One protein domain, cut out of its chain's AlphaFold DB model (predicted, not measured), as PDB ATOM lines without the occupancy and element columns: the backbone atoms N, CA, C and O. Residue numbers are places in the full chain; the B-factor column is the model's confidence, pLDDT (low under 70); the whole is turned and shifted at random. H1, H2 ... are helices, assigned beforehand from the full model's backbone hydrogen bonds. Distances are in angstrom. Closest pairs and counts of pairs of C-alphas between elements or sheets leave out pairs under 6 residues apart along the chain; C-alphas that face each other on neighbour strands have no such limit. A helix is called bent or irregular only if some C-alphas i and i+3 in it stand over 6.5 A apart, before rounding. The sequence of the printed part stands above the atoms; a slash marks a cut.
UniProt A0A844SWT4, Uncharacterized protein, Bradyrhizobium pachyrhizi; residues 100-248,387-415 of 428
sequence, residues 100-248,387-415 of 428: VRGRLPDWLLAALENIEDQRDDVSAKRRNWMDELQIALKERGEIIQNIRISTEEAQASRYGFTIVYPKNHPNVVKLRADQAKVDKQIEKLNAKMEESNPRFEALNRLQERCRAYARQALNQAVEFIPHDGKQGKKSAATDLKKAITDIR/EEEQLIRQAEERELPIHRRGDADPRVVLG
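This is residues 100 to 248 and 387 to 415 of the 428 residues of an uncharacterized protein of Bradyrhizobium pachyrhizi (UniProt A0A844SWT4). The bent helix H3 and the long H1 run side by side, opposite ways, as a long two-helix rod. Small H2 caps one end; near the other, H6 packs on the rod and the pair H4 and H5 sits to one side. The 178 printed residues hold six named helices, H1 to H6 in chain order: all helix, extended, radius of gyration of the C-alphas 26.0 A, spans 80 by 39 by 21 A.

H3, residues 170 to 219, is one helix by its hydrogen bonds but bent, C-alphas 195 and 198 being 7.0 A apart; its arms are H3a, 170 to 195, and H3b, 198 to 219. H1, residues 106 to 151, touches H3a at a shallow tilt of 19 degrees, opposite ways; the closest C-alphas, Arg 140 and Gln 179, are 6.0 A apart. H1 touches H3b with residues 112 to 123 alone, closest C-alphas Arg 119 and Leu 203, 5.7 A. H2, residues 153 to 158, touches H1 only at the corner, closest C-alphas Ile 149 and Ala 156, 4.5 A. H6, residues 410 to 414, touches H3b, closest C-alphas Cys 210 and Pro 410, 5.0 A. H4, residues 237 to 248, only just irregular with C-alphas 238 and 241 6.6 A apart, touches H5, residues 387 to 396, closest C-alphas Ile 244 and Glu 388, 5.8 A. Each O i to N i+4 pair is within hydrogen-bond range in H1, H3a, H3b, H5 and H6, against 1 of 2 in H2 and 6 of 8 in H4.

H1 runs 66.4 A from C-alpha 106 at (540.202, 257.317, 411.725); H3a spans 37.7 A, H3b 31.4 A. H6 ends at C-alpha 414, (528.886, 257.383, 415.058).

Residues 249 to 386 are cut out, a gap of 10.0 A between C-alphas 248 and 387. The links H2 to H3, H3 to H4 and H5 to H6 are long. No printed residue is under pLDDT 70.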
ATOM      1  N   VAL A 100     538.094 244.636 409.072       90.00
ATOM      2  CA  VAL A 100     537.303 245.793 408.659       90.00
ATOM      3  C   VAL A 100     537.930 247.098 409.154       90.00
ATOM      4  O   VAL A 100     537.851 248.103 408.452       90.00
ATOM      5  N   ARG A 101     538.610 247.077 410.313       93.62
ATOM      6  CA  ARG A 101     539.200 248.273 410.941       93.62
ATOM      7  C   ARG A 101     540.082 249.082 409.987       93.62
ATOM      8  O   ARG A 101     539.894 250.283 409.887       93.62
ATOM      9  N   GLY A 102     540.959 248.436 409.215       94.25
ATOM     10  CA  GLY A 102     541.870 249.133 408.292       94.25
ATOM     11  C   GLY A 102     541.206 249.841 407.101       94.25
ATOM     12  O   GLY A 102     541.904 250.474 406.317       94.25
ATOM     13  N   ARG A 103     539.885 249.708 406.924       95.19
ATOM     14  CA  ARG A 103     539.116 250.366 405.852       95.19
ATOM     15  C   ARG A 103     538.242 251.514 406.351       95.19
ATOM     16  O   ARG A 103     537.614 252.184 405.537       95.19
ATOM     17  N   LEU A 104     538.140 251.698 407.664       96.88
ATOM     18  CA  LEU A 104     537.306 252.736 408.258       96.88
ATOM     19  C   LEU A 104     538.121 254.029 408.419       96.88
ATOM     20  O   LEU A 104     539.303 253.949 408.748       96.88
ATOM     21  N   PRO A 105     537.514 255.214 408.227       97.62
ATOM     22  CA  PRO A 105     538.160 256.480 408.561       97.62
ATOM     23  C   PRO A 105     538.542 256.565 410.047       97.62
ATOM     24  O   PRO A 105     537.784 256.111 410.907       97.62
ATOM     25  N   ASP A 106     539.661 257.223 410.357       97.62
ATOM     26  CA  ASP A 106     540.202 257.317 411.725       97.62
ATOM     27  C   ASP A 106     539.200 257.884 412.742       97.62
ATOM     28  O   ASP A 106     539.077 257.384 413.857       97.62
ATOM     29  N   TRP A 107     538.426 258.903 412.357       96.81
ATOM     30  CA  TRP A 107     537.423 259.513 413.235       96.81
ATOM     31  C   TRP A 107     536.279 258.549 413.586       96.81
ATOM     32  O   TRP A 107     535.727 258.605 414.685       96.81
ATOM     33  N   LEU A 108     535.935 257.647 412.664       97.31
ATOM     34  CA  LEU A 108     534.896 256.641 412.855       97.31
ATOM     35  C   LEU A 108     535.412 255.489 413.724       97.31
ATOM     36  O   LEU A 108     534.685 254.980 414.577       97.31
ATOM     37  N   LEU A 109     536.678 255.106 413.531       97.12
ATOM     38  CA  LEU A 109     537.371 254.156 414.400       97.12
ATOM     39  C   LEU A 109     537.423 254.664 415.838       97.12
ATOM     40  O   LEU A 109     537.004 253.939 416.733       97.12
ATOM     41  N   ALA A 110     537.817 255.921 416.041       96.69
ATOM     42  CA  ALA A 110     537.849 256.536 417.364       96.69
ATOM     43  C   ALA A 110     536.466 256.525 418.047       96.69
ATOM     44  O   ALA A 110     536.362 256.262 419.243       96.69
ATOM     45  N   ALA A 111     535.384 256.757 417.293       96.31
ATOM     46  CA  ALA A 111     534.024 256.674 417.829       96.31
ATOM     47  C   ALA A 111     533.648 255.244 418.265       96.31
ATOM     48  O   ALA A 111     533.052 255.057 419.325       96.31
ATOM     49  N   LEU A 112     534.008 254.230 417.473       97.12
ATOM     50  CA  LEU A 112     533.770 252.821 417.807       97.12
ATOM     51  C   LEU A 112     534.613 252.344 418.995       97.12
ATOM     52  O   LEU A 112     534.113 251.575 419.816       97.12
ATOM     53  N   GLU A 113     535.869 252.781 419.071       96.56
ATOM     54  CA  GLU A 113     536.783 252.480 420.175       96.56
ATOM     55  C   GLU A 113     536.286 253.104 421.477       96.56
ATOM     56  O   GLU A 113     536.195 252.400 422.470       96.56
ATOM     57  N   ASN A 114     535.799 254.349 421.454       95.56
ATOM     58  CA  ASN A 114     535.178 254.961 422.632       95.56
ATOM     59  C   ASN A 114     533.996 254.125 423.171       95.56
ATOM     60  O   ASN A 114     533.882 253.900 424.373       95.56
ATOM     61  N   ILE A 115     533.119 253.604 422.301       96.50
ATOM     62  CA  ILE A 115     532.008 252.734 422.738       96.50
ATOM     63  C   ILE A 115     532.536 251.414 423.329       96.50
ATOM     64  O   ILE A 115     531.985 250.904 424.307       96.50
ATOM     65  N   GLU A 116     533.593 250.850 422.737       96.56
ATOM     66  CA  GLU A 116     534.253 249.633 423.221       96.56
ATOM     67  C   GLU A 116     534.895 249.840 424.596       96.56
ATOM     68  O   GLU A 116     534.619 249.056 425.504       96.56
ATOM     69  N   ASP A 117     535.634 250.931 424.782       96.12
ATOM     70  CA  ASP A 117     536.261 251.311 426.048       96.12
ATOM     71  C   ASP A 117     535.205 251.497 427.145       96.12
ATOM     72  O   ASP A 117     535.322 250.946 428.239       96.12
ATOM     73  N   GLN A 118     534.092 252.176 426.838       95.31
ATOM     74  CA  GLN A 118     532.984 252.341 427.783       95.31
ATOM     75  C   GLN A 118     532.356 251.010 428.209       95.31
ATOM     76  O   GLN A 118     531.981 250.839 429.375       95.31
ATOM     77  N   ARG A 119     532.197 250.067 427.274       96.69
ATOM     78  CA  ARG A 119     531.703 248.717 427.579       96.69
ATOM     79  C   ARG A 119     532.714 247.966 428.444       96.69
ATOM     80  O   ARG A 119     532.320 247.330 429.426       96.69
ATOM     81  N   ASP A 120     533.992 248.044 428.099       96.56
ATOM     82  CA  ASP A 120     535.071 247.328 428.773       96.56
ATOM     83  C   ASP A 120     535.301 247.846 430.193       96.56
ATOM     84  O   ASP A 120     535.494 247.038 431.104       96.56
ATOM     85  N   ASP A 121     535.130 249.145 430.430       95.88
ATOM     86  CA  ASP A 121     535.123 249.754 431.760       95.88
ATOM     87  C   ASP A 121     534.012 249.191 432.653       95.88
ATOM     88  O   ASP A 121     534.228 248.859 433.826       95.88
ATOM     89  N   VAL A 122     532.794 249.067 432.113       95.50
ATOM     90  CA  VAL A 122     531.662 248.473 432.840       95.50
ATOM     91  C   VAL A 122     531.921 246.987 433.091       95.50
ATOM     92  O   VAL A 122     531.709 246.507 434.204       95.50
ATOM     93  N   SER A 123     532.438 246.270 432.093       96.19
ATOM     94  CA  SER A 123     532.818 244.859 432.204       96.19
ATOM     95  C   SER A 123     533.906 244.628 433.260       96.19
ATOM     96  O   SER A 123     533.804 243.710 434.073       96.19
ATOM     97  N   ALA A 124     534.935 245.477 433.310       96.56
ATOM     98  CA  ALA A 124     536.005 245.412 434.301       96.56
ATOM     99  C   ALA A 124     535.471 245.624 435.724       96.56
ATOM    100  O   ALA A 124     535.763 244.828 436.614       96.56
ATOM    101  N   LYS A 125     534.614 246.634 435.936       96.94
ATOM    102  CA  LYS A 125     533.956 246.859 437.237       96.94
ATOM    103  C   LYS A 125     533.114 245.659 437.666       96.94
ATOM    104  O   LYS A 125     533.191 245.247 438.821       96.94
ATOM    105  N   ARG A 126     532.354 245.069 436.738       97.00
ATOM    106  CA  ARG A 126     531.546 243.873 437.007       97.00
ATOM    107  C   ARG A 126     532.397 242.660 437.361       97.00
ATOM    108  O   ARG A 126     532.044 241.958 438.301       97.00
ATOM    109  N   ARG A 127     533.514 242.434 436.663       97.12
ATOM    110  CA  ARG A 127     534.474 241.374 437.009       97.12
ATOM    111  C   ARG A 127     535.017 241.562 438.425       97.12
ATOM    112  O   ARG A 127     534.937 240.631 439.213       97.12
ATOM    113  N   ASN A 128     535.420 242.782 438.784       97.62
ATOM    114  CA  ASN A 128     535.890 243.079 440.141       97.62
ATOM    115  C   ASN A 128     534.814 242.788 441.203       97.62
ATOM    116  O   ASN A 128     535.106 242.169 442.222       97.62
ATOM    117  N   TRP A 129     533.555 243.181 440.970       97.88
ATOM    118  CA  TRP A 129     532.465 242.861 441.904       97.88
ATOM    119  C   TRP A 129     532.153 241.367 441.967       97.88
ATOM    120  O   TRP A 129     531.800 240.872 443.035       97.88
ATOM    121  N   MET A 130     532.289 240.649 440.853       97.31
ATOM    122  CA  MET A 130     532.123 239.199 440.813       97.31
ATOM    123  C   MET A 130     533.211 238.498 441.634       97.31
ATOM    124  O   MET A 130     532.903 237.585 442.398       97.31
ATOM    125  N   ASP A 131     534.460 238.954 441.535       97.56
ATOM    126  CA  ASP A 131     535.574 238.440 442.335       97.56
ATOM    127  C   ASP A 131     535.364 238.735 443.831       97.56
ATOM    128  O   ASP A 131     535.478 237.834 444.666       97.56
ATOM    129  N   GLU A 132     534.958 239.963 444.182       97.94
ATOM    130  CA  GLU A 132     534.573 240.336 445.555       97.94
ATOM    131  C   GLU A 132     533.422 239.466 446.084       97.94
ATOM    132  O   GLU A 132     533.430 239.054 447.248       97.94
ATOM    133  N   LEU A 133     532.443 239.145 445.233       97.75
ATOM    134  CA  LEU A 133     531.316 238.286 445.583       97.75
ATOM    135  C   LEU A 133     531.771 236.848 445.845       97.75
ATOM    136  O   LEU A 133     531.327 236.245 446.818       97.75
ATOM    137  N   GLN A 134     532.667 236.301 445.019       98.25
ATOM    138  CA  GLN A 134     533.228 234.962 445.230       98.25
ATOM    139  C   GLN A 134     534.004 234.874 446.549       98.25
ATOM    140  O   GLN A 134     533.854 233.898 447.289       98.25
ATOM    141  N   ILE A 135     534.775 235.912 446.891       97.94
ATOM    142  CA  ILE A 135     535.474 236.002 448.180       97.94
ATOM    143  C   ILE A 135     534.467 236.028 449.338       97.94
ATOM    144  O   ILE A 135     534.588 235.227 450.266       97.94
ATOM    145  N   ALA A 136     533.442 236.881 449.262       97.75
ATOM    146  CA  ALA A 136     532.414 236.983 450.298       97.75
ATOM    147  C   ALA A 136     531.621 235.671 450.463       97.75
ATOM    148  O   ALA A 136     531.322 235.250 451.580       97.75
ATOM    149  N   LEU A 137     531.313 234.972 449.366       97.88
ATOM    150  CA  LEU A 137     530.656 233.663 449.402       97.88
ATOM    151  C   LEU A 137     531.533 232.594 450.065       97.88
ATOM    152  O   LEU A 137     531.018 231.778 450.835       97.88
ATOM    153  N   LYS A 138     532.845 232.610 449.807       98.12
ATOM    154  CA  LYS A 138     533.803 231.717 450.466       98.12
ATOM    155  C   LYS A 138     533.876 231.992 451.970       98.12
ATOM    156  O   LYS A 138     533.718 231.059 452.755       98.12
ATOM    157  N   GLU A 139     534.031 233.254 452.367       98.19
ATOM    158  CA  GLU A 139     534.057 233.672 453.776       98.19
ATOM    159  C   GLU A 139     532.765 233.271 454.502       98.19
ATOM    160  O   GLU A 139     532.798 232.680 455.583       98.19
ATOM    161  N   ARG A 140     531.605 233.488 453.868       98.19
ATOM    162  CA  ARG A 140     530.310 233.026 454.381       98.19
ATOM    163  C   ARG A 140     530.293 231.514 454.604       98.19
ATOM    164  O   ARG A 140     529.788 231.057 455.630       98.19
ATOM    165  N   GLY A 141     530.828 230.740 453.659       97.50
ATOM    166  CA  GLY A 141     530.948 229.284 453.766       97.50
ATOM    167  C   GLY A 141     531.789 228.850 454.969       97.50
ATOM    168  O   GLY A 141     531.349 228.003 455.748       97.50
ATOM    169  N   GLU A 142     532.948 229.481 455.166       97.88
ATOM    170  CA  GLU A 142     533.844 229.231 456.303       97.88
ATOM    171  C   GLU A 142     533.182 229.595 457.644       97.88
ATOM    172  O   GLU A 142     533.221 228.807 458.592       97.88
ATOM    173  N   ILE A 143     532.493 230.740 457.726       97.81
ATOM    174  CA  ILE A 143     531.753 231.152 458.930       97.81
ATOM    175  C   ILE A 143     530.637 230.150 459.253       97.81
ATOM    176  O   ILE A 143     530.516 229.718 460.402       97.81
ATOM    177  N   ILE A 144     529.844 229.734 458.259       97.81
ATOM    178  CA  ILE A 144     528.775 228.741 458.445       97.81
ATOM    179  C   ILE A 144     529.356 227.405 458.920       97.81
ATOM    180  O   ILE A 144     528.808 226.787 459.836       97.81
ATOM    181  N   GLN A 145     530.471 226.963 458.337       97.25
ATOM    182  CA  GLN A 145     531.156 225.745 458.757       97.25
ATOM    183  C   GLN A 145     531.644 225.852 460.208       97.25
ATOM    184  O   GLN A 145     531.404 224.936 460.992       97.25
ATOM    185  N   ASN A 146     532.232 226.982 460.602       96.56
ATOM    186  CA  ASN A 146     532.679 227.224 461.975       96.56
ATOM    187  C   ASN A 146     531.516 227.256 462.977       96.56
ATOM    188  O   ASN A 146     531.638 226.714 464.079       96.56
ATOM    189  N   ILE A 147     530.369 227.834 462.600       96.50
ATOM    190  CA  ILE A 147     529.140 227.781 463.405       96.50
ATOM    191  C   ILE A 147     528.696 226.327 463.585       96.50
ATOM    192  O   ILE A 147     528.390 225.930 464.710       96.50
ATOM    193  N   ARG A 148     528.693 225.518 462.516       96.69
ATOM    194  CA  ARG A 148     528.313 224.095 462.576       96.69
ATOM    195  C   ARG A 148     529.268 223.279 463.441       96.69
ATOM    196  O   ARG A 148     528.801 222.617 464.357       96.69
ATOM    197  N   ILE A 149     530.582 223.391 463.234       95.88
ATOM    198  CA  ILE A 149     531.601 222.732 464.075       95.88
ATOM    199  C   ILE A 149     531.412 223.115 465.550       95.88
ATOM    200  O   ILE A 149     531.543 222.273 466.430       95.88
ATOM    201  N   SER A 150     531.057 224.372 465.826       95.81
ATOM    202  CA  SER A 150     530.868 224.868 467.192       95.81
ATOM    203  C   SER A 150     529.555 224.435 467.846       95.81
ATOM    204  O   SER A 150     529.470 224.491 469.069       95.81
ATOM    205  N   THR A 151     528.516 224.075 467.084       96.75
ATOM    206  CA  THR A 151     527.149 223.877 467.615       96.75
ATOM    207  C   THR A 151     526.548 222.497 467.350       96.75
ATOM    208  O   THR A 151     525.593 222.126 468.028       96.75
ATOM    209  N   GLU A 152     527.090 221.729 466.403       96.25
ATOM    210  CA  GLU A 152     526.615 220.398 466.019       96.25
ATOM    211  C   GLU A 152     527.656 219.335 466.388       96.25
ATOM    212  O   GLU A 152     528.751 219.301 465.825       96.25
ATOM    213  N   GLU A 153     527.298 218.415 467.287       95.88
ATOM    214  CA  GLU A 153     528.189 217.346 467.770       95.88
ATOM    215  C   GLU A 153     528.745 216.480 466.631       95.88
ATOM    216  O   GLU A 153     529.952 216.251 466.547       95.88
ATOM    217  N   ALA A 154     527.885 216.080 465.689       95.56
ATOM    218  CA  ALA A 154     528.280 215.259 464.547       95.56
ATOM    219  C   ALA A 154     529.332 215.937 463.650       95.56
ATOM    220  O   ALA A 154     530.184 215.254 463.082       95.56
ATOM    221  N   GLN A 155     529.283 217.267 463.509       94.81
ATOM    222  CA  GLN A 155     530.292 218.017 462.756       94.81
ATOM    223  C   GLN A 155     531.552 218.227 463.596       94.81
ATOM    224  O   GLN A 155     532.645 218.007 463.089       94.81
ATOM    225  N   ALA A 156     531.417 218.566 464.881       94.62
ATOM    226  CA  ALA A 156     532.545 218.716 465.801       94.62
ATOM    227  C   ALA A 156     533.434 217.459 465.828       94.62
ATOM    228  O   ALA A 156     534.649 217.554 465.634       94.62
ATOM    229  N   SER A 157     532.822 216.272 465.945       94.06
ATOM    230  CA  SER A 157     533.541 214.992 465.971       94.06
ATOM    231  C   SER A 157     534.324 214.711 464.684       94.06
ATOM    232  O   SER A 157     535.424 214.169 464.752       94.06
ATOM    233  N   ARG A 158     533.815 215.113 463.507       95.31
ATOM    234  CA  ARG A 158     534.521 214.931 462.219       95.31
ATOM    235  C   ARG A 158     535.824 215.722 462.134       95.31
ATOM    236  O   ARG A 158     536.738 215.296 461.437       95.31
ATOM    237  N   TYR A 159     535.906 216.847 462.839       94.81
ATOM    238  CA  TYR A 159     537.090 217.706 462.886       94.81
ATOM    239  C   TYR A 159     537.915 217.514 464.172       94.81
ATOM    240  O   TYR A 159     538.823 218.296 464.434       94.81
ATOM    241  N   GLY A 160     537.622 216.477 464.970       94.00
ATOM    242  CA  GLY A 160     538.377 216.150 466.184       94.00
ATOM    243  C   GLY A 160     538.094 217.058 467.388       94.00
ATOM    244  O   GLY A 160     538.862 217.044 468.347       94.00
ATOM    245  N   PHE A 161     537.007 217.836 467.366       91.00
ATOM    246  CA  PHE A 161     536.584 218.660 468.498       91.00
ATOM    247  C   PHE A 161     535.600 217.896 469.393       91.00
ATOM    248  O   PHE A 161     534.615 217.334 468.915       91.00
ATOM    249  N   THR A 162     535.845 217.908 470.705       85.06
ATOM    250  CA  THR A 162     534.996 217.255 471.722       85.06
ATOM    251  C   THR A 162     534.062 218.215 472.457       85.06
ATOM    252  O   THR A 162     533.150 217.766 473.147       85.06
ATOM    253  N   ILE A 163     534.260 219.531 472.326       89.56
ATOM    254  CA  ILE A 163     533.473 220.544 473.041       89.56
ATOM    255  C   ILE A 163     532.501 221.208 472.068       89.56
ATOM    256  O   ILE A 163     532.915 221.936 471.168       89.56
ATOM    257  N   VAL A 164     531.204 220.983 472.283       95.06
ATOM    258  CA  VAL A 164     530.121 221.682 471.582       95.06
ATOM    259  C   VAL A 164     529.678 222.873 472.428       95.06
ATOM    260  O   VAL A 164     529.355 222.731 473.607       95.06
ATOM    261  N   TYR A 165     529.652 224.059 471.831       96.06
ATOM    262  CA  TYR A 165     529.207 225.275 472.496       96.06
ATOM    263  C   TYR A 165     527.677 225.412 472.432       96.06
ATOM    264  O   TYR A 165     527.066 225.137 471.393       96.06
ATOM    265  N   PRO A 166     527.020 225.913 473.496       96.00
ATOM    266  CA  PRO A 166     525.607 226.262 473.418       96.00
ATOM    267  C   PRO A 166     525.384 227.395 472.403       96.00
ATOM    268  O   PRO A 166     526.256 228.236 472.181       96.00
ATOM    269  N   LYS A 167     524.176 227.483 471.830       96.06
ATOM    270  CA  LYS A 167     523.820 228.497 470.810       96.06
ATOM    271  C   LYS A 167     524.065 229.951 471.249       96.06
ATOM    272  O   LYS A 167     524.286 230.802 470.394       96.06
ATOM    273  N   ASN A 168     524.035 230.217 472.557       97.19
ATOM    274  CA  ASN A 168     524.240 231.544 473.150       97.19
ATOM    275  C   ASN A 168     525.691 231.792 473.595       97.19
ATOM    276  O   ASN A 168     525.970 232.803 474.233       97.19
ATOM    277  N   HIS A 169     526.617 230.875 473.305       97.50
ATOM    278  CA  HIS A 169     528.022 231.069 473.638       97.50
ATOM    279  C   HIS A 169     528.573 232.313 472.913       97.50
ATOM    280  O   HIS A 169     528.304 232.467 471.715       97.50
ATOM    281  N   PRO A 170     529.375 233.174 473.571       97.56
ATOM    282  CA  PRO A 170     529.870 234.420 472.976       97.56
ATOM    283  C   PRO A 170     530.535 234.244 471.601       97.56
ATOM    284  O   PRO A 170     530.303 235.046 470.700       97.56
ATOM    285  N   ASN A 171     531.286 233.154 471.397       96.00
ATOM    286  CA  ASN A 171     531.911 232.860 470.099       96.00
ATOM    287  C   ASN A 171     530.885 232.568 468.990       96.00
ATOM    288  O   ASN A 171     531.057 233.031 467.868       96.00
ATOM    289  N   VAL A 172     529.801 231.844 469.294       96.62
ATOM    290  CA  VAL A 172     528.738 231.535 468.317       96.62
ATOM    291  C   VAL A 172     527.952 232.799 467.971       96.62
ATOM    292  O   VAL A 172     527.630 233.026 466.806       96.62
ATOM    293  N   VAL A 173     527.689 233.656 468.965       97.56
ATOM    294  CA  VAL A 173     527.051 234.966 468.753       97.56
ATOM    295  C   VAL A 173     527.916 235.848 467.851       97.56
ATOM    296  O   VAL A 173     527.394 236.439 466.907       97.56
ATOM    297  N   LYS A 174     529.236 235.885 468.081       97.12
ATOM    298  CA  LYS A 174     530.182 236.613 467.226       97.12
ATOM    299  C   LYS A 174     530.173 236.089 465.787       97.12
ATOM    300  O   LYS A 174     529.986 236.880 464.872       97.12
ATOM    301  N   LEU A 175     530.284 234.772 465.587       97.38
ATOM    302  CA  LEU A 175     530.259 234.169 464.248       97.38
ATOM    303  C   LEU A 175     528.956 234.466 463.497       97.38
ATOM    304  O   LEU A 175     528.989 234.763 462.310       97.38
ATOM    305  N   ARG A 176     527.804 234.441 464.177       97.44
ATOM    306  CA  ARG A 176     526.520 234.830 463.568       97.44
ATOM    307  C   ARG A 176     526.462 236.313 463.216       97.44
ATOM    308  O   ARG A 176     525.887 236.673 462.194       97.44
ATOM    309  N   ALA A 177     527.044 237.173 464.050       97.75
ATOM    310  CA  ALA A 177     527.153 238.593 463.741       97.75
ATOM    311  C   ALA A 177     528.055 238.831 462.519       97.75
ATOM    312  O   ALA A 177     527.719 239.656 461.674       97.75
ATOM    313  N   ASP A 178     529.160 238.093 462.397       97.69
ATOM    314  CA  ASP A 178     530.050 238.161 461.236       97.69
ATOM    315  C   ASP A 178     529.370 237.597 459.977       97.69
ATOM    316  O   ASP A 178     529.392 238.253 458.938       97.69
ATOM    317  N   GLN A 179     528.629 236.486 460.088       98.12
ATOM    318  CA  GLN A 179     527.775 235.971 459.010       98.12
ATOM    319  C   GLN A 179     526.810 237.052 458.498       98.12
ATOM    320  O   GLN A 179     526.744 237.300 457.298       98.12
ATOM    321  N   ALA A 180     526.109 237.745 459.402       98.12
ATOM    322  CA  ALA A 180     525.166 238.799 459.032       98.12
ATOM    323  C   ALA A 180     525.839 240.006 458.348       98.12
ATOM    324  O   ALA A 180     525.202 240.689 457.546       98.12
ATOM    325  N   LYS A 181     527.115 240.296 458.645       98.19
ATOM    326  CA  LYS A 181     527.883 241.330 457.926       98.19
ATOM    327  C   LYS A 181     528.213 240.884 456.505       98.19
ATOM    328  O   LYS A 181     528.009 241.666 455.579       98.19
ATOM    329  N   VAL A 182     528.680 239.646 456.337       98.00
ATOM    330  CA  VAL A 182     529.007 239.085 455.018       98.00
ATOM    331  C   VAL A 182     527.750 238.965 454.151       98.00
ATOM    332  O   VAL A 182     527.782 239.336 452.982       98.00
ATOM    333  N   ASP A 183     526.614 238.561 454.727       98.25
ATOM    334  CA  ASP A 183     525.323 238.529 454.025       98.25
ATOM    335  C   ASP A 183     524.931 239.925 453.493       98.25
ATOM    336  O   ASP A 183     524.580 240.061 452.320       98.25
ATOM    337  N   LYS A 184     525.086 240.988 454.299       98.38
ATOM    338  CA  LYS A 184     524.861 242.380 453.851       98.38
ATOM    339  C   LYS A 184     525.827 242.817 452.748       98.38
ATOM    340  O   LYS A 184     525.460 243.599 451.873       98.38
ATOM    341  N   GLN A 185     527.078 242.358 452.792       98.12
ATOM    342  CA  GLN A 185     528.055 242.645 451.742       98.12
ATOM    343  C   GLN A 185     527.675 241.962 450.425       98.12
ATOM    344  O   GLN A 185     527.722 242.609 449.380       98.12
ATOM    345  N   ILE A 186     527.252 240.697 450.477       98.31
ATOM    346  CA  ILE A 186     526.740 239.951 449.320       98.31
ATOM    347  C   ILE A 186     525.530 240.671 448.716       98.31
ATOM    348  O   ILE A 186     525.498 240.894 447.508       98.31
ATOM    349  N   GLU A 187     524.570 241.094 449.543       98.12
ATOM    350  CA  GLU A 187     523.396 241.858 449.100       98.12
ATOM    351  C   GLU A 187     523.803 243.151 448.375       98.12
ATOM    352  O   GLU A 187     523.345 243.420 447.265       98.12
ATOM    353  N   LYS A 188     524.746 243.912 448.946       98.38
ATOM    354  CA  LYS A 188     525.278 245.136 448.330       98.38
ATOM    355  C   LYS A 188     525.978 244.875 446.991       98.38
ATOM    356  O   LYS A 188     525.858 245.690 446.079       98.38
ATOM    357  N   LEU A 189     526.744 243.790 446.872       97.62
ATOM    358  CA  LEU A 189     527.436 243.426 445.629       97.62
ATOM    359  C   LEU A 189     526.451 242.997 444.543       97.62
ATOM    360  O   LEU A 189     526.566 243.457 443.408       97.62
ATOM    361  N   ASN A 190     525.449 242.196 444.905       97.81
ATOM    362  CA  ASN A 190     524.369 241.822 443.997       97.81
ATOM    363  C   ASN A 190     523.615 243.057 443.489       97.81
ATOM    364  O   ASN A 190     523.450 243.194 442.281       97.81
ATOM    365  N   ALA A 191     523.270 243.999 444.375       97.50
ATOM    366  CA  ALA A 191     522.606 245.245 443.990       97.50
ATOM    367  C   ALA A 191     523.436 246.072 442.988       97.50
ATOM    368  O   ALA A 191     522.896 246.558 442.000       97.50
ATOM    369  N   LYS A 192     524.761 246.184 443.181       97.38
ATOM    370  CA  LYS A 192     525.654 246.864 442.219       97.38
ATOM    371  C   LYS A 192     525.685 246.173 440.855       97.38
ATOM    372  O   LYS A 192     525.684 246.842 439.821       97.38
ATOM    373  N   MET A 193     525.759 244.840 440.838       97.19
ATOM    374  CA  MET A 193     525.745 244.080 439.587       97.19
ATOM    375  C   MET A 193     524.422 244.274 438.846       97.19
ATOM    376  O   MET A 193     524.449 244.542 437.646       97.19
ATOM    377  N   GLU A 194     523.297 244.197 439.559       96.44
ATOM    378  CA  GLU A 194     521.954 244.409 439.018       96.44
ATOM    379  C   GLU A 194     521.786 245.832 438.466       96.44
ATOM    380  O   GLU A 194     521.394 245.991 437.313       96.44
ATOM    381  N   GLU A 195     522.204 246.855 439.220       95.50
ATOM    382  CA  GLU A 195     522.188 248.261 438.789       95.50
ATOM    383  C   GLU A 195     523.027 248.487 437.518       95.50
ATOM    384  O   GLU A 195     522.642 249.243 436.626       95.50
ATOM    385  N   SER A 196     524.168 247.802 437.389       95.56
ATOM    386  CA  SER A 196     525.033 247.929 436.208       95.56
ATOM    387  C   SER A 196     524.551 247.161 434.978       95.56
ATOM    388  O   SER A 196     525.031 247.422 433.869       95.56
ATOM    389  N   ASN A 197     523.632 246.203 435.149       95.31
ATOM    390  CA  ASN A 197     523.273 245.269 434.090       95.31
ATOM    391  C   ASN A 197     522.627 245.946 432.872       95.31
ATOM    392  O   ASN A 197     523.130 245.735 431.766       95.31
ATOM    393  N   PRO A 198     521.623 246.831 433.034       94.94
ATOM    394  CA  PRO A 198     521.017 247.541 431.910       94.94
ATOM    395  C   PRO A 198     522.028 248.367 431.107       94.94
ATOM    396  O   PRO A 198     521.959 248.401 429.881       94.94
ATOM    397  N   ARG A 199     523.003 249.000 431.778       95.44
ATOM    398  CA  ARG A 199     524.060 249.770 431.105       95.44
ATOM    399  C   ARG A 199     524.949 248.872 430.249       95.44
ATOM    400  O   ARG A 199     525.274 249.244 429.125       95.44
ATOM    401  N   PHE A 200     525.370 247.730 430.791       96.19
ATOM    402  CA  PHE A 200     526.221 246.786 430.070       96.19
ATOM    403  C   PHE A 200     525.519 246.242 428.821       96.19
ATOM    404  O   PHE A 200     526.086 246.313 427.734       96.19
ATOM    405  N   GLU A 201     524.271 245.787 428.961       95.75
ATOM    406  CA  GLU A 201     523.467 245.275 427.844       95.75
ATOM    407  C   GLU A 201     523.225 246.346 426.774       95.75
ATOM    408  O   GLU A 201     523.379 246.087 425.580       95.75
ATOM    409  N   ALA A 202     522.912 247.581 427.189       95.88
ATOM    410  CA  ALA A 202     522.723 248.697 426.267       95.88
ATOM    411  C   ALA A 202     523.996 248.998 425.460       95.88
ATOM    412  O   ALA A 202     523.923 249.136 424.240       95.88
ATOM    413  N   LEU A 203     525.163 249.059 426.113       96.62
ATOM    414  CA  LEU A 203     526.441 249.291 425.432       96.62
ATOM    415  C   LEU A 203     526.832 248.127 424.519       96.62
ATOM    416  O   LEU A 203     527.297 248.371 423.408       96.62
ATOM    417  N   ASN A 204     526.618 246.878 424.948       96.38
ATOM    418  CA  ASN A 204     526.915 245.710 424.121       96.38
ATOM    419  C   ASN A 204     526.066 245.710 422.840       96.38
ATOM    420  O   ASN A 204     526.610 245.646 421.736       96.38
ATOM    421  N   ARG A 205     524.746 245.894 422.975       96.31
ATOM    422  CA  ARG A 205     523.826 245.975 421.832       96.31
ATOM    423  C   ARG A 205     524.170 247.139 420.904       96.31
ATOM    424  O   ARG A 205     524.187 246.969 419.685       96.31
ATOM    425  N   LEU A 206     524.478 248.310 421.463       96.75
ATOM    426  CA  LEU A 206     524.852 249.480 420.672       96.75
ATOM    427  C   LEU A 206     526.140 249.236 419.878       96.75
ATOM    428  O   LEU A 206     526.204 249.552 418.689       96.75
ATOM    429  N   GLN A 207     527.154 248.643 420.510       96.69
ATOM    430  CA  GLN A 207     528.417 248.312 419.860       96.69
ATOM    431  C   GLN A 207     528.217 247.314 418.714       96.69
ATOM    432  O   GLN A 207     528.768 247.506 417.626       96.69
ATOM    433  N   GLU A 208     527.427 246.262 418.932       95.31
ATOM    434  CA  GLU A 208     527.099 245.274 417.901       95.31
ATOM    435  C   GLU A 208     526.395 245.924 416.708       95.31
ATOM    436  O   GLU A 208     526.824 245.720 415.570       95.31
ATOM    437  N   ARG A 209     525.392 246.782 416.954       96.00
ATOM    438  CA  ARG A 209     524.688 247.520 415.891       96.00
ATOM    439  C   ARG A 209     525.611 248.471 415.137       96.00
ATOM    440  O   ARG A 209     525.596 248.474 413.909       96.00
ATOM    441  N   CYS A 210     526.469 249.218 415.833       96.81
ATOM    442  CA  CYS A 210     527.440 250.109 415.194       96.81
ATOM    443  C   CYS A 210     528.433 249.341 414.308       96.81
ATOM    444  O   CYS A 210     528.724 249.755 413.185       96.81
ATOM    445  N   ARG A 211     528.917 248.183 414.774       95.88
ATOM    446  CA  ARG A 211     529.808 247.311 413.995       95.88
ATOM    447  C   ARG A 211     529.095 246.685 412.799       95.88
ATOM    448  O   ARG A 211     529.677 246.641 411.715       95.88
ATOM    449  N   ALA A 212     527.865 246.206 412.979       94.25
ATOM    450  CA  ALA A 212     527.049 245.642 411.906       94.25
ATOM    451  C   ALA A 212     526.773 246.687 410.817       94.25
ATOM    452  O   ALA A 212     527.013 246.419 409.642       94.25
ATOM    453  N   TYR A 213     526.393 247.902 411.218       96.25
ATOM    454  CA  TYR A 213     526.190 249.028 410.314       96.25
ATOM    455  C   TYR A 213     527.452 249.365 409.507       96.25
ATOM    456  O   TYR A 213     527.406 249.443 408.282       96.25
ATOM    457  N   ALA A 214     528.605 249.500 410.172       96.06
ATOM    458  CA  ALA A 214     529.868 249.800 409.497       96.06
ATOM    459  C   ALA A 214     530.254 248.715 408.471       96.06
ATOM    460  O   ALA A 214     530.718 249.033 407.376       96.06
ATOM    461  N   ARG A 215     530.019 247.431 408.786       94.62
ATOM    462  CA  ARG A 215     530.215 246.325 407.830       94.62
ATOM    463  C   ARG A 215     529.255 246.417 406.650       94.62
ATOM    464  O   ARG A 215     529.691 246.245 405.517       94.62
ATOM    465  N   GLN A 216     527.974 246.675 406.911       94.19
ATOM    466  CA  GLN A 216     526.956 246.806 405.874       94.19
ATOM    467  C   GLN A 216     527.318 247.928 404.893       94.19
ATOM    468  O   GLN A 216     527.354 247.688 403.688       94.19
ATOM    469  N   ALA A 217     527.656 249.114 405.405       95.50
ATOM    470  CA  ALA A 217     528.054 250.260 404.591       95.50
ATOM    471  C   ALA A 217     529.287 249.948 403.724       95.50
ATOM    472  O   ALA A 217     529.293 250.236 402.529       95.50
ATOM    473  N   LEU A 218     530.296 249.272 404.286       94.69
ATOM    474  CA  LEU A 218     531.478 248.846 403.529       94.69
ATOM    475  C   LEU A 218     531.169 247.791 402.464       94.69
ATOM    476  O   LEU A 218     531.712 247.867 401.364       94.69
ATOM    477  N   ASN A 219     530.304 246.819 402.764       91.56
ATOM    478  CA  ASN A 219     529.877 245.805 401.795       91.56
ATOM    479  C   ASN A 219     529.096 246.427 400.628       91.56
ATOM    480  O   ASN A 219     529.153 245.922 399.512       91.56
ATOM    481  N   GLN A 220     528.396 247.534 400.879       94.31
ATOM    482  CA  GLN A 220     527.692 248.321 399.866       94.31
ATOM    483  C   GLN A 220     528.590 249.365 399.178       94.31
ATOM    484  O   GLN A 220     528.094 250.138 398.363       94.31
ATOM    485  N   ALA A 221     529.892 249.399 399.495       95.88
ATOM    486  CA  ALA A 221     530.852 250.390 399.004       95.88
ATOM    487  C   ALA A 221     530.400 251.851 399.219       95.88
ATOM    488  O   ALA A 221     530.673 252.726 398.399       95.88
ATOM    489  N   VAL A 222     529.699 252.115 400.326       96.44
ATOM    490  CA  VAL A 222     529.204 253.447 400.683       96.44
ATOM    491  C   VAL A 222     530.327 254.253 401.329       96.44
ATOM    492  O   VAL A 222     530.971 253.797 402.276       96.44
ATOM    493  N   GLU A 223     530.550 255.468 400.834       96.94
ATOM    494  CA  GLU A 223     531.483 256.417 401.439       96.94
ATOM    495  C   GLU A 223     530.927 256.955 402.766       96.94
ATOM    496  O   GLU A 223     529.774 257.374 402.845       96.94
ATOM    497  N   PHE A 224     531.747 256.957 403.821       97.62
ATOM    498  CA  PHE A 224     531.343 257.477 405.128       97.62
ATOM    499  C   PHE A 224     531.411 259.002 405.158       97.62
ATOM    500  O   PHE A 224     532.494 259.586 405.181       97.62
ATOM    501  N   ILE A 225     530.245 259.641 405.234       97.88
ATOM    502  CA  ILE A 225     530.130 261.099 405.284       97.88
ATOM    503  C   ILE A 225     529.903 261.535 406.742       97.88
ATOM    504  O   ILE A 225     528.887 261.143 407.333       97.88
ATOM    505  N   PRO A 226     530.802 262.339 407.345       97.62
ATOM    506  CA  PRO A 226     530.598 262.862 408.691       97.62
ATOM    507  C   PRO A 226     529.431 263.854 408.718       97.62
ATOM    508  O   PRO A 226     529.147 264.557 407.747       97.62
ATOM    509  N   HIS A 227     528.736 263.922 409.846       96.56
ATOM    510  CA  HIS A 227     527.677 264.899 410.046       96.56
ATOM    511  C   HIS A 227     528.255 266.294 410.328       96.56
ATOM    512  O   HIS A 227     528.902 266.497 411.349       96.56
ATOM    513  N   ASP A 228     527.944 267.272 409.474       93.88
ATOM    514  CA  ASP A 228     528.352 268.683 409.630       93.88
ATOM    515  C   ASP A 228     527.374 269.516 410.493       93.88
ATOM    516  O   ASP A 228     527.157 270.713 410.297       93.88
ATOM    517  N   GLY A 229     526.679 268.870 411.431       87.50
ATOM    518  CA  GLY A 229     525.720 269.554 412.295       87.50
ATOM    519  C   GLY A 229     526.406 270.553 413.220       87.50
ATOM    520  O   GLY A 229     527.363 270.214 413.918       87.50
ATOM    521  N   LYS A 230     525.879 271.783 413.292       84.31
ATOM    522  CA  LYS A 230     526.297 272.742 414.323       84.31
ATOM    523  C   LYS A 230     526.008 272.144 415.695       84.31
ATOM    524  O   LYS A 230     524.866 271.801 415.984       84.31
ATOM    525  N   GLN A 231     527.029 272.091 416.547       79.50
ATOM    526  CA  GLN A 231     526.849 271.757 417.955       79.50
ATOM    527  C   GLN A 231     525.806 272.713 418.560       79.50
ATOM    528  O   GLN A 231     525.997 273.932 418.566       79.50
ATOM    529  N   GLY A 232     524.690 272.168 419.048       80.50
ATOM    530  CA  GLY A 232     523.696 272.886 419.840       80.50
ATOM    531  C   GLY A 232     524.316 273.606 421.043       80.50
ATOM    532  O   GLY A 232     525.414 273.275 421.500       80.50
ATOM    533  N   LYS A 233     523.616 274.625 421.552       84.94
ATOM    534  CA  LYS A 233     524.084 275.444 422.682       84.94
ATOM    535  C   LYS A 233     524.329 274.569 423.921       84.94
ATOM    536  O   LYS A 233     523.505 273.724 424.252       84.94
ATOM    537  N   LYS A 234     525.440 274.812 424.628       82.56
ATOM    538  CA  LYS A 234     525.777 274.111 425.879       82.56
ATOM    539  C   LYS A 234     524.710 274.389 426.945       82.56
ATOM    540  O   LYS A 234     524.509 275.549 427.301       82.56
ATOM    541  N   SER A 235     524.072 273.351 427.478       83.88
ATOM    542  CA  SER A 235     523.099 273.468 428.577       83.88
ATOM    543  C   SER A 235     523.769 273.289 429.949       83.88
ATOM    544  O   SER A 235     524.894 272.785 430.067       83.88
ATOM    545  N   ALA A 236     523.122 273.762 431.020       81.44
ATOM    546  CA  ALA A 236     523.633 273.640 432.391       81.44
ATOM    547  C   ALA A 236     523.575 272.181 432.895       81.44
ATOM    548  O   ALA A 236     522.745 271.397 432.457       81.44
ATOM    549  N   ALA A 237     524.459 271.785 433.819       74.75
ATOM    550  CA  ALA A 237     524.657 270.370 434.175       74.75
ATOM    551  C   ALA A 237     523.428 269.702 434.811       74.75
ATOM    552  O   ALA A 237     523.085 268.580 434.449       74.75
ATOM    553  N   THR A 238     522.743 270.398 435.719       76.62
ATOM    554  CA  THR A 238     521.503 269.912 436.349       76.62
ATOM    555  C   THR A 238     520.364 269.766 435.338       76.62
ATOM    556  O   THR A 238     519.479 268.936 435.521       76.62
ATOM    557  N   ASP A 239     520.426 270.524 434.245       89.81
ATOM    558  CA  ASP A 239     519.446 270.506 433.162       89.81
ATOM    559  C   ASP A 239     519.687 269.339 432.185       89.81
ATOM    560  O   ASP A 239     518.751 268.849 431.569       89.81
ATOM    561  N   LEU A 240     520.918 268.806 432.098       94.31
ATOM    562  CA  LEU A 240     521.273 267.747 431.137       94.31
ATOM    563  C   LEU A 240     520.471 266.457 431.329       94.31
ATOM    564  O   LEU A 240     519.970 265.901 430.357       94.31
ATOM    565  N   LYS A 241     520.344 265.963 432.570       94.31
ATOM    566  CA  LYS A 241     519.608 264.713 432.828       94.31
ATOM    567  C   LYS A 241     518.137 264.850 432.454       94.31
ATOM    568  O   LYS A 241     517.594 263.950 431.827       94.31
ATOM    569  N   LYS A 242     517.526 265.978 432.826       94.88
ATOM    570  CA  LYS A 242     516.129 266.267 432.512       94.88
ATOM    571  C   LYS A 242     515.936 266.424 431.004       94.88
ATOM    572  O   LYS A 242     515.097 265.731 430.453       94.88
ATOM    573  N   ALA A 243     516.772 267.221 430.342       95.44
ATOM    574  CA  ALA A 243     516.717 267.414 428.895       95.44
ATOM    575  C   ALA A 243     516.848 266.090 428.121       95.44
ATOM    576  O   ALA A 243     516.113 265.859 427.169       95.44
ATOM    577  N   ILE A 244     517.727 265.179 428.555       95.81
ATOM    578  CA  ILE A 244     517.849 263.847 427.940       95.81
ATOM    579  C   ILE A 244     516.597 263.000 428.187       95.81
ATOM    580  O   ILE A 244     516.166 262.281 427.289       95.81
ATOM    581  N   THR A 245     516.001 263.057 429.381       96.00
ATOM    582  CA  THR A 245     514.726 262.378 429.652       96.00
ATOM    583  C   THR A 245     513.595 262.929 428.781       96.00
ATOM    584  O   THR A 245     512.855 262.132 428.211       96.00
ATOM    585  N   ASP A 246     513.507 264.250 428.630       96.31
ATOM    586  CA  ASP A 246     512.488 264.919 427.815       96.31
ATOM    587  C   ASP A 246     512.637 264.527 426.328       96.31
ATOM    588  O   ASP A 246     511.668 264.100 425.704       96.31
ATOM    589  N   ILE A 247     513.861 264.533 425.777       97.25
ATOM    590  CA  ILE A 247     514.122 264.092 424.391       97.25
ATOM    591  C   ILE A 247     513.823 262.600 424.202       97.25
ATOM    592  O   ILE A 247     513.289 262.186 423.177       97.25
ATOM    593  N   ARG A 248     514.134 261.752 425.188       97.69
ATOM    594  CA  ARG A 248     513.780 260.322 425.120       97.69
ATOM    595  C   ARG A 248     512.281 260.098 425.085       97.69
ATOM    596  O   ARG A 248     511.830 259.171 424.414       97.69
ATOM    597  N   GLU A 387     520.255 265.282 418.983       95.88
ATOM    598  CA  GLU A 387     520.195 266.148 420.153       95.88
ATOM    599  C   GLU A 387     520.456 265.342 421.434       95.88
ATOM    600  O   GLU A 387     521.286 265.755 422.247       95.88
ATOM    601  N   GLU A 388     519.865 264.145 421.566       97.06
ATOM    602  CA  GLU A 388     520.151 263.207 422.660       97.06
ATOM    603  C   GLU A 388     521.656 262.899 422.753       97.06
ATOM    604  O   GLU A 388     522.269 263.112 423.802       97.06
ATOM    605  N   GLU A 389     522.275 262.433 421.664       97.19
ATOM    606  CA  GLU A 389     523.696 262.065 421.642       97.19
ATOM    607  C   GLU A 389     524.594 263.270 421.936       97.19
ATOM    608  O   GLU A 389     525.587 263.148 422.656       97.19
ATOM    609  N   GLN A 390     524.238 264.461 421.448       95.44
ATOM    610  CA  GLN A 390     524.992 265.667 421.761       95.44
ATOM    611  C   GLN A 390     524.943 265.991 423.262       95.44
ATOM    612  O   GLN A 390     525.970 266.353 423.845       95.44
ATOM    613  N   LEU A 391     523.780 265.871 423.906       95.69
ATOM    614  CA  LEU A 391     523.652 266.078 425.349       95.69
ATOM    615  C   LEU A 391     524.385 264.995 426.149       95.69
ATOM    616  O   LEU A 391     524.994 265.313 427.172       95.69
ATOM    617  N   ILE A 392     524.381 263.742 425.680       95.94
ATOM    618  CA  ILE A 392     525.150 262.653 426.295       95.94
ATOM    619  C   ILE A 392     526.645 262.973 426.244       95.94
ATOM    620  O   ILE A 392     527.300 262.917 427.281       95.94
ATOM    621  N   ARG A 393     527.179 263.406 425.096       94.69
ATOM    622  CA  ARG A 393     528.590 263.819 424.984       94.69
ATOM    623  C   ARG A 393     528.929 264.981 425.920       94.69
ATOM    624  O   ARG A 393     529.945 264.940 426.605       94.69
ATOM    625  N   GLN A 394     528.051 265.982 426.032       94.69
ATOM    626  CA  GLN A 394     528.226 267.078 427.001       94.69
ATOM    627  C   GLN A 394     528.209 266.598 428.459       94.69
ATOM    628  O   GLN A 394     528.866 267.193 429.315       94.69
ATOM    629  N   ALA A 395     527.433 265.559 428.769       94.94
ATOM    630  CA  ALA A 395     527.409 264.955 430.093       94.94
ATOM    631  C   ALA A 395     528.695 264.166 430.375       94.94
ATOM    632  O   ALA A 395     529.240 264.279 431.472       94.94
ATOM    633  N   GLU A 396     529.218 263.445 429.383       93.94
ATOM    634  CA  GLU A 396     530.494 262.727 429.469       93.94
ATOM    635  C   GLU A 396     531.680 263.669 429.677       93.94
ATOM    636  O   GLU A 396     532.502 263.412 430.552       93.94
ATOM    637  N   GLU A 397     531.721 264.806 428.972       94.12
ATOM    638  CA  GLU A 397     532.713 265.873 429.197       94.12
ATOM    639  C   GLU A 397     532.706 266.404 430.643       94.12
ATOM    640  O   GLU A 397     533.687 266.985 431.103       94.12
ATOM    641  N   ARG A 398     531.592 266.228 431.364       94.56
ATOM    642  CA  ARG A 398     531.409 266.629 432.767       94.56
ATOM    643  C   ARG A 398     531.453 265.445 433.733       94.56
ATOM    644  O   ARG A 398     531.028 265.594 434.876       94.56
ATOM    645  N   GLU A 399     531.899 264.279 433.266       93.75
ATOM    646  CA  GLU A 399     531.977 263.032 434.034       93.75
ATOM    647  C   GLU A 399     530.629 262.598 434.648       93.75
ATOM    648  O   GLU A 399     530.570 261.874 435.645       93.75
ATOM    649  N   LEU A 400     529.508 263.025 434.057       92.44
ATOM    650  CA  LEU A 400     528.175 262.627 434.493       92.44
ATOM    651  C   LEU A 400     527.817 261.280 433.852       92.44
ATOM    652  O   LEU A 400     527.737 261.187 432.626       92.44
ATOM    653  N   PRO A 401     527.542 260.229 434.645       87.81
ATOM    654  CA  PRO A 401     527.215 258.924 434.097       87.81
ATOM    655  C   PRO A 401     525.807 258.957 433.493       87.81
ATOM    656  O   PRO A 401     524.812 258.846 434.209       87.81
ATOM    657  N   ILE A 402     525.727 259.107 432.172       94.19
ATOM    658  CA  ILE A 402     524.488 258.968 431.404       94.19
ATOM    659  C   ILE A 402     524.650 257.803 430.437       94.19
ATOM    660  O   ILE A 402     525.653 257.678 429.743       94.19
ATOM    661  N   HIS A 403     523.684 256.893 430.446       94.06
ATOM    662  CA  HIS A 403     523.729 255.699 429.610       94.06
ATOM    663  C   HIS A 403     523.153 256.015 428.241       94.06
ATOM    664  O   HIS A 403     522.032 256.518 428.175       94.06
ATOM    665  N   ARG A 404     523.878 255.688 427.167       97.00
ATOM    666  CA  ARG A 404     523.307 255.626 425.816       97.00
ATOM    667  C   ARG A 404     522.254 254.528 425.741       97.00
ATOM    668  O   ARG A 404     522.339 253.533 426.464       97.00
ATOM    669  N   ARG A 405     521.265 254.700 424.863       97.56
ATOM    670  CA  ARG A 405     520.291 253.645 424.584       97.56
ATOM    671  C   ARG A 405     520.917 252.586 423.675       97.56
ATOM    672  O   ARG A 405     521.674 252.915 422.767       97.56
ATOM    673  N   GLY A 406     520.588 251.316 423.908       97.25
ATOM    674  CA  GLY A 406     521.064 250.213 423.063       97.25
ATOM    675  C   GLY A 406     520.423 250.182 421.670       97.25
ATOM    676  O   GLY A 406     520.926 249.507 420.773       97.25
ATOM    677  N   ASP A 407     519.314 250.902 421.497       96.62
ATOM    678  CA  ASP A 407     518.528 251.008 420.270       96.62
ATOM    679  C   ASP A 407     518.742 252.330 419.501       96.62
ATOM    680  O   ASP A 407     518.139 252.499 418.442       96.62
ATOM    681  N   ALA A 408     519.648 253.212 419.943       97.56
ATOM    682  CA  ALA A 408     519.982 254.445 419.218       97.56
ATOM    683  C   ALA A 408     520.496 254.156 417.793       97.56
ATOM    684  O   ALA A 408     521.219 253.172 417.586       97.56
ATOM    685  N   ASP A 409     520.136 254.990 416.811       97.75
ATOM    686  CA  ASP A 409     520.572 254.809 415.424       97.75
ATOM    687  C   ASP A 409     522.112 254.880 415.325       97.75
ATOM    688  O   ASP A 409     522.722 255.872 415.751       97.75
ATOM    689  N   PRO A 410     522.778 253.860 414.743       98.06
ATOM    690  CA  PRO A 410     524.228 253.852 414.584       98.06
ATOM    691  C   PRO A 410     524.779 255.097 413.894       98.06
ATOM    692  O   PRO A 410     525.868 255.552 414.236       98.06
ATOM    693  N   ARG A 411     524.039 255.685 412.947       97.94
ATOM    694  CA  ARG A 411     524.462 256.905 412.250       97.94
ATOM    695  C   ARG A 411     524.593 258.069 413.212       97.94
ATOM    696  O   ARG A 411     525.523 258.858 413.095       97.94
ATOM    697  N   VAL A 412     523.686 258.174 414.173       98.00
ATOM    698  CA  VAL A 412     523.693 259.244 415.165       98.00
ATOM    699  C   VAL A 412     524.878 259.087 416.108       98.00
ATOM    700  O   VAL A 412     525.680 260.010 416.241       98.00
ATOM    701  N   VAL A 413     525.034 257.900 416.698       97.88
ATOM    702  CA  VAL A 413     526.099 257.628 417.675       97.88
ATOM    703  C   VAL A 413     527.483 257.771 417.043       97.88
ATOM    704  O   VAL A 413     528.383 258.375 417.633       97.88
ATOM    705  N   LEU A 414     527.640 257.287 415.810       97.56
ATOM    706  CA  LEU A 414     528.886 257.383 415.058       97.56
ATOM    707  C   LEU A 414     529.131 258.778 414.466       97.56
ATOM    708  O   LEU A 414     530.229 259.022 413.989       97.56
ATOM    709  N   GLY A 415     528.172 259.711 414.509       97.19
ATOM    710  CA  GLY A 415     528.340 261.063 413.958       97.19
ATOM    711  C   GLY A 415     528.314 261.121 412.427       97.19
ATOM    712  O   GLY A 415     529.017 261.925 411.820       97.19
TER     713      GLY A 415